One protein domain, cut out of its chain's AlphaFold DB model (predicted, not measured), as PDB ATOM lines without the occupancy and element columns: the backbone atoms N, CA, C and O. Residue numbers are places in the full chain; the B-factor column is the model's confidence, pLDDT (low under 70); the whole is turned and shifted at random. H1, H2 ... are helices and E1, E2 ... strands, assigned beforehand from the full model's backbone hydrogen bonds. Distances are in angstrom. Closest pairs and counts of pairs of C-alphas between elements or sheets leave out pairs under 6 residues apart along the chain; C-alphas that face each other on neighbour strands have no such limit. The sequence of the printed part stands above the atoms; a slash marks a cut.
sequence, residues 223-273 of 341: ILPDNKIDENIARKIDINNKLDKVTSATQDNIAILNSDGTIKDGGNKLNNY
ATOM      1  N   ILE A 223      24.212  41.565 -13.537       67.62
ATOM      2  CA  ILE A 223      25.612  41.454 -13.950       67.62
ATOM      3  C   ILE A 223      26.197  42.870 -13.893       67.62
ATOM      4  O   ILE A 223      25.555  43.817 -14.357       67.62
ATOM      5  N   LEU A 224      27.380  43.027 -13.289       70.56
ATOM      6  CA  LEU A 224      28.069  44.316 -13.233       70.56
ATOM      7  C   LEU A 224      28.282  44.824 -14.672       70.56
ATOM      8  O   LEU A 224      28.923  44.121 -15.453       70.56
ATOM      9  N   PRO A 225      27.760  46.005 -15.051       72.25
ATOM     10  CA  PRO A 225      27.944  46.523 -16.397       72.25
ATOM     11  C   PRO A 225      29.422  46.761 -16.704       72.25
ATOM     12  O   PRO A 225      30.168  47.249 -15.857       72.25
ATOM     13  N   ASP A 226      29.814  46.498 -17.946       73.19
ATOM     14  CA  ASP A 226      31.183  46.634 -18.451       73.19
ATOM     15  C   ASP A 226      31.875  47.962 -18.093       73.19
ATOM     16  O   ASP A 226      33.076  47.993 -17.846       73.19
ATOM     17  N   ASN A 227      31.128  49.070 -18.071       79.69
ATOM     18  CA  ASN A 227      31.638  50.414 -17.775       79.69
ATOM     19  C   ASN A 227      31.770  50.721 -16.271       79.69
ATOM     20  O   ASN A 227      32.158  51.829 -15.902       79.69
ATOM     21  N   LYS A 228      31.389  49.778 -15.405       78.75
ATOM     22  CA  LYS A 228      31.516  49.853 -13.944       78.75
ATOM     23  C   LYS A 228      32.591  48.907 -13.402       78.75
ATOM     24  O   LYS A 228      32.761  48.835 -12.189       78.75
ATOM     25  N   ILE A 229      33.300  48.193 -14.279       78.19
ATOM     26  CA  ILE A 229      34.444  47.362 -13.906       78.19
ATOM     27  C   ILE A 229      35.655  48.274 -13.721       78.19
ATOM     28  O   ILE A 229      36.078  48.951 -14.655       78.19
ATOM     29  N   ASP A 230      36.209  48.283 -12.512       82.25
ATOM     30  CA  ASP A 230      37.516  48.881 -12.256       82.25
ATOM     31  C   ASP A 230      38.606  47.896 -12.696       82.25
ATOM     32  O   ASP A 230      38.840  46.869 -12.048       82.25
ATOM     33  N   GLU A 231      39.265  48.206 -13.812       79.50
ATOM     34  CA  GLU A 231      40.314  47.364 -14.396       79.50
ATOM     35  C   GLU A 231      41.547  47.215 -13.486       79.50
ATOM     36  O   GLU A 231      42.323  46.277 -13.676       79.50
ATOM     37  N   ASN A 232      41.705  48.068 -12.462       81.06
ATOM     38  CA  ASN A 232      42.766  47.928 -11.458       81.06
ATOM     39  C   ASN A 232      42.477  46.820 -10.433       81.06
ATOM     40  O   ASN A 232      43.401  46.343  -9.774       81.06
ATOM     41  N   ILE A 233      41.209  46.422 -10.274       77.94
ATOM     42  CA  ILE A 233      40.768  45.411  -9.300       77.94
ATOM     43  C   ILE A 233      40.476  44.074  -9.996       77.94
ATOM     44  O   ILE A 233      40.782  43.014  -9.450       77.94
ATOM     45  N   ALA A 234      39.902  44.099 -11.202       73.69
ATOM     46  CA  ALA A 234      39.612  42.895 -11.975       73.69
ATOM     47  C   ALA A 234      39.646  43.168 -13.482       73.69
ATOM     48  O   ALA A 234      39.096  44.156 -13.964       73.69
ATOM     49  N   ARG A 235      40.223  42.244 -14.260       75.44
ATOM     50  CA  ARG A 235      40.195  42.350 -15.723       75.44
ATOM     51  C   ARG A 235      38.790  42.057 -16.234       75.44
ATOM     52  O   ARG A 235      38.195  41.035 -15.895       75.44
ATOM     53  N   LYS A 236      38.309  42.908 -17.138       72.50
ATOM     54  CA  LYS A 236      37.014  42.769 -17.817       72.50
ATOM     55  C   LYS A 236      36.786  41.372 -18.415       72.50
ATOM     56  O   LYS A 236      35.699  40.812 -18.308       72.50
ATOM     57  N   ILE A 237      37.840  40.782 -18.982       69.94
ATOM     58  CA  ILE A 237      37.800  39.442 -19.578       69.94
ATOM     59  C   ILE A 237      37.598  38.324 -18.541       69.94
ATOM     60  O   ILE A 237      36.905  37.355 -18.827       69.94
ATOM     61  N   ASP A 238      38.127  38.477 -17.324       70.00
ATOM     62  CA  ASP A 238      38.050  37.455 -16.270       70.00
ATOM     63  C   ASP A 238      36.650  37.403 -15.631       70.00
ATOM     64  O   ASP A 238      36.234  36.359 -15.135       70.00
ATOM     65  N   ILE A 239      35.908  38.517 -15.644       69.31
ATOM     66  CA  ILE A 239      34.516  38.589 -15.165       69.31
ATOM     67  C   ILE A 239      33.558  37.996 -16.200       69.31
ATOM     68  O   ILE A 239      32.674  37.223 -15.831       69.31
ATOM     69  N   ASN A 240      33.769  38.316 -17.479       65.50
ATOM     70  CA  ASN A 240      32.916  37.849 -18.572       65.50
ATOM     71  C   ASN A 240      33.163  36.376 -18.944       65.50
ATOM     72  O   ASN A 240      32.259  35.737 -19.467       65.50
ATOM     73  N   ASN A 241      34.339  35.821 -18.619       63.06
ATOM     74  CA  ASN A 241      34.708  34.433 -18.926       63.06
ATOM     75  C   ASN A 241      34.782  33.518 -17.689       63.06
ATOM     76  O   ASN A 241      35.428  32.466 -17.744       63.06
ATOM     77  N   LYS A 242      34.159  33.875 -16.554       63.53
ATOM     78  CA  LYS A 242      33.993  32.901 -15.459       63.53
ATOM     79  C   LYS A 242      33.213  31.715 -16.019       63.53
ATOM     80  O   LYS A 242      32.095  31.925 -16.472       63.53
ATOM     81  N   LEU A 243      33.831  30.523 -16.002       58.69
ATOM     82  CA  LEU A 243      33.310  29.267 -16.560       58.69
ATOM     83  C   LEU A 243      31.781  29.240 -16.569       58.69
ATOM     84  O   LEU A 243      31.164  29.221 -15.500       58.69
ATOM     85  N   ASP A 244      31.211  29.267 -17.775       62.78
ATOM     86  CA  ASP A 244      29.771  29.245 -17.993       62.78
ATOM     87  C   ASP A 244      29.148  28.156 -17.123       62.78
ATOM     88  O   ASP A 244      29.476  26.968 -17.232       62.78
ATOM     89  N   LYS A 245      28.239  28.556 -16.229       65.19
ATOM     90  CA  LYS A 245      27.330  27.578 -15.642       65.19
ATOM     91  C   LYS A 245      26.550  27.003 -16.810       65.19
ATOM     92  O   LYS A 245      25.865  27.749 -17.503       65.19
ATOM     93  N   VAL A 246      26.630  25.692 -17.002       71.88
ATOM     94  CA  VAL A 246      25.772  24.993 -17.956       71.88
ATOM     95  C   VAL A 246      24.322  25.335 -17.616       71.88
ATOM     96  O   VAL A 246      23.787  24.893 -16.594       71.88
ATOM     97  N   THR A 247      23.688  26.167 -18.439       65.00
ATOM     98  CA  THR A 247      22.274  26.490 -18.280       65.00
ATOM     99  C   THR A 247      21.496  25.202 -18.543       65.00
ATOM    100  O   THR A 247      21.765  24.508 -19.518       65.00
ATOM    101  N   SER A 248      20.575  24.830 -17.645       74.50
ATOM    102  CA  SER A 248      19.782  23.581 -17.694       74.50
ATOM    103  C   SER A 248      20.505  22.245 -17.429       74.50
ATOM    104  O   SER A 248      19.995  21.194 -17.812       74.50
ATOM    105  N   ALA A 249      21.645  22.246 -16.728       83.12
ATOM    106  CA  ALA A 249      22.275  20.991 -16.299       83.12
ATOM    107  C   ALA A 249      21.324  20.103 -15.473       83.12
ATOM    108  O   ALA A 249      20.612  20.581 -14.586       83.12
ATOM    109  N   THR A 250      21.348  18.800 -15.739       86.88
ATOM    110  CA  THR A 250      20.594  17.795 -14.988       86.88
ATOM    111  C   THR A 250      21.474  17.208 -13.890       86.88
ATOM    112  O   THR A 250      22.631  16.855 -14.115       86.88
ATOM    113  N   GLN A 251      20.923  17.079 -12.683       86.38
ATOM    114  CA  GLN A 251      21.645  16.509 -11.548       86.38
ATOM    115  C   GLN A 251      22.167  15.088 -11.859       86.38
ATOM    116  O   GLN A 251      21.460  14.257 -12.435       86.38
ATOM    117  N   ASP A 252      23.406  14.830 -11.432       85.56
ATOM    118  CA  ASP A 252      24.209  13.610 -11.631       85.56
ATOM    119  C   ASP A 252      24.766  13.376 -13.044       85.56
ATOM    120  O   ASP A 252      25.500  12.401 -13.246       85.56
ATOM    121  N   ASN A 253      24.459  14.235 -14.018       90.69
ATOM    122  CA  ASN A 253      25.091  14.146 -15.328       90.69
ATOM    123  C   ASN A 253      26.551  14.621 -15.267       90.69
ATOM    124  O   ASN A 253      26.914  15.525 -14.513       90.69
ATOM    125  N   ILE A 254      27.405  14.005 -16.084       88.56
ATOM    126  CA  ILE A 254      28.813  14.380 -16.216       88.56
ATOM    127  C   ILE A 254      28.919  15.639 -17.082       88.56
ATOM    128  O   ILE A 254      28.353  15.702 -18.174       88.56
ATOM    129  N   ALA A 255      29.680  16.628 -16.615       88.88
ATOM    130  CA  ALA A 255      30.026  17.808 -17.397       88.88
ATOM    131  C   ALA A 255      31.061  17.459 -18.477       88.88
ATOM    132  O   ALA A 255      32.068  16.808 -18.193       88.88
ATOM    133  N   ILE A 256      30.832  17.916 -19.708       87.19
ATOM    134  CA  ILE A 256      31.756  17.726 -20.833       87.19
ATOM    135  C   ILE A 256      32.042  19.059 -21.521       87.19
ATOM    136  O   ILE A 256      31.318  20.033 -21.334       87.19
ATOM    137  N   LEU A 257      33.092  19.102 -22.337       86.44
ATOM    138  CA  LEU A 257      33.444  20.293 -23.106       86.44
ATOM    139  C   LEU A 257      32.775  20.278 -24.489       86.44
ATOM    140  O   LEU A 257      32.665  19.237 -25.142       86.44
ATOM    141  N   ASN A 258      32.335  21.447 -24.943       80.19
ATOM    142  CA  ASN A 258      32.038  21.730 -26.339       80.19
ATOM    143  C   ASN A 258      33.334  21.880 -27.148       80.19
ATOM    144  O   ASN A 258      34.426  22.032 -26.604       80.19
ATOM    145  N   SER A 259      33.205  21.872 -28.475       80.81
ATOM    146  CA  SER A 259      34.329  22.070 -29.399       80.81
ATOM    147  C   SER A 259      34.989  23.448 -29.288       80.81
ATOM    148  O   SER A 259      36.127  23.606 -29.709       80.81
ATOM    149  N   ASP A 260      34.284  24.437 -28.738       79.00
ATOM    150  CA  ASP A 260      34.784  25.790 -28.470       79.00
ATOM    151  C   ASP A 260      35.430  25.935 -27.074       79.00
ATOM    152  O   ASP A 260      35.868  27.024 -26.709       79.00
ATOM    153  N   GLY A 261      35.509  24.848 -26.295       75.19
ATOM    154  CA  GLY A 261      36.080  24.839 -24.948       75.19
ATOM    155  C   GLY A 261      35.122  25.267 -23.831       75.19
ATOM    156  O   GLY A 261      35.528  25.270 -22.670       75.19
ATOM    157  N   THR A 262      33.861  25.591 -24.138       80.12
ATOM    158  CA  THR A 262      32.822  25.856 -23.123       80.12
ATOM    159  C   THR A 262      32.321  24.556 -22.479       80.12
ATOM    160  O   THR A 262      32.454  23.479 -23.062       80.12
ATOM    161  N   ILE A 263      31.749  24.610 -21.270       84.31
ATOM    162  CA  ILE A 263      31.174  23.424 -20.607       84.31
ATOM    163  C   ILE A 263      29.718  23.224 -21.061       84.31
ATOM    164  O   ILE A 263      28.957  24.185 -21.148       84.31
ATOM    165  N   LYS A 264      29.302  21.972 -21.292       87.00
ATOM    166  CA  LYS A 264      27.900  21.549 -21.445       87.00
ATOM    167  C   LYS A 264      27.567  20.318 -20.597       87.00
ATOM    168  O   LYS A 264      28.452  19.604 -20.123       87.00
ATOM    169  N   ASP A 265      26.276  20.039 -20.456       89.31
ATOM    170  CA  ASP A 265      25.774  18.793 -19.876       89.31
ATOM    171  C   ASP A 265      26.048  17.630 -20.847       89.31
ATOM    172  O   ASP A 265      25.714  17.707 -22.032       89.31
ATOM    173  N   GLY A 266      26.690  16.561 -20.370       88.44
ATOM    174  CA  GLY A 266      27.026  15.390 -21.183       88.44
ATOM    175  C   GLY A 266      25.867  14.425 -21.438       88.44
ATOM    176  O   GLY A 266      26.057  13.413 -22.115       88.44
ATOM    177  N   GLY A 267      24.687  14.695 -20.875       90.75
ATOM    178  CA  GLY A 267      23.466  13.902 -21.014       90.75
ATOM    179  C   GLY A 267      23.505  12.539 -20.320       90.75
ATOM    180  O   GLY A 267      22.530  11.796 -20.377       90.75
ATOM    181  N   ASN A 268      24.626  12.185 -19.687       89.94
ATOM    182  CA  ASN A 268      24.870  10.862 -19.132       89.94
ATOM    183  C   ASN A 268      25.372  10.948 -17.701       89.94
ATOM    184  O   ASN A 268      26.273  11.724 -17.384       89.94
ATOM    185  N   LYS A 269      24.828  10.074 -16.862       90.56
ATOM    186  CA  LYS A 269      25.284   9.854 -15.495       90.56
ATOM    187  C   LYS A 269      26.464   8.884 -15.475       90.56
ATOM    188  O   LYS A 269      26.641   8.083 -16.392       90.56
ATOM    189  N   LEU A 270      27.257   8.896 -14.403       83.56
ATOM    190  CA  LEU A 270      28.404   7.984 -14.259       83.56
ATOM    191  C   LEU A 270      28.000   6.498 -14.291       83.56
ATOM    192  O   LEU A 270      28.712   5.665 -14.853       83.56
ATOM    193  N   ASN A 271      26.820   6.172 -13.763       79.44
ATOM    194  CA  ASN A 271      26.259   4.819 -13.797       79.44
ATOM    195  C   ASN A 271      25.874   4.341 -15.212       79.44
ATOM    196  O   ASN A 271      25.712   3.140 -15.401       79.44
ATOM    197  N   ASN A 272      25.782   5.228 -16.209       81.56
ATOM    198  CA  ASN A 272      25.594   4.827 -17.608       81.56
ATOM    199  C   ASN A 272      26.874   4.203 -18.193       81.56
ATOM    200  O   ASN A 272      26.797   3.403 -19.123       81.56
ATOM    201  N   TYR A 273      28.048   4.559 -17.658       77.56
ATOM    202  CA  TYR A 273      29.346   4.054 -18.121       77.56
ATOM    203  C   TYR A 273      29.849   2.867 -17.294       77.56
ATOM    204  O   TYR A 273      30.568   2.009 -17.809       77.56
TER     205      TYR A 273
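What this domain is: This is residues 223 to 273 of the 341 residues of the protein "Hep/Hag repeat protein" of Clostridium botulinum B str. Osaka05 (UniProt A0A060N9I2). A small two-stranded hairpin, E1 and E2, with the short helix H2 at its far end, makes one end of a thin, drawn-out rod; a long link, residues 241 to 252, joins the hairpin to the short helix H1 and a looped stretch, residues 223 to 235, at the other end. Residues 230 to 235 stick out from the rest. The printed part has 51 residues, with two named helices and two named strands in the order H1, E1, E2, H2, and the sheet has the order E1 - E2, antiparallel. The class is mixed, helices and strands, with 21 residues in named elements, under half of those printed. The whole is extended, with a radius of gyration of the C-alphas of 15.4 A, and the C-alphas span 47 by 20 by 14 A.

How they stand to each other: E1, residues 253 to 257, and E2, residues 263 to 269, form a hairpin, two antiparallel neighbour strands with 144 degrees between their N-to-C directions. The C-alphas of Asn 253 and Lys 269 face each other at 4.3 A, and those of Leu 257 and Ile 263 at 4.6 A. N 264 and O 256 are within hydrogen-bond range at 2.8 A, as are N 254 and O 268 at 2.9 A. H2, residues 270 to 273, follows E2 with 0 residues between them, a tight link. The closest C-alphas of E1 and H2 are those of Ile 254 and Leu 270, 6.7 A apart. H1, residues 236 to 240, is apart from E2 and from H2. In H1 every O i to N i+4 pair is within hydrogen-bond range; H2, with 4 residues, is too short for such a pair, and its 1 pair of O i and N i+3 is within range.

Where its parts are: E2 is the longest strand, 15.7 A from C-alpha 263 to C-alpha 269 at (25.284, 9.854, -15.495). E1 measures 13.0 A and begins with C-alpha 253 at (25.091, 14.146, -15.328). H2 is 5.6 A long and ends with C-alpha 273 at (29.346, 4.054, -18.121). H1 is 6.4 A long and begins with C-alpha 236 at (37.014, 42.769, -17.817).

The domain as a whole: The two C-alphas farthest apart are those of Asn 232 and Asn 272, 46.8 A. The printed part has no cut. The link from H1 to E1, with 12 residues, is long, and the link from E1 to E2, with 5 residues, is tight. Mean pLDDT of the printed part is 78.1; under 70 are 10 residues, namely 223, 237, 239 to 245 and 247.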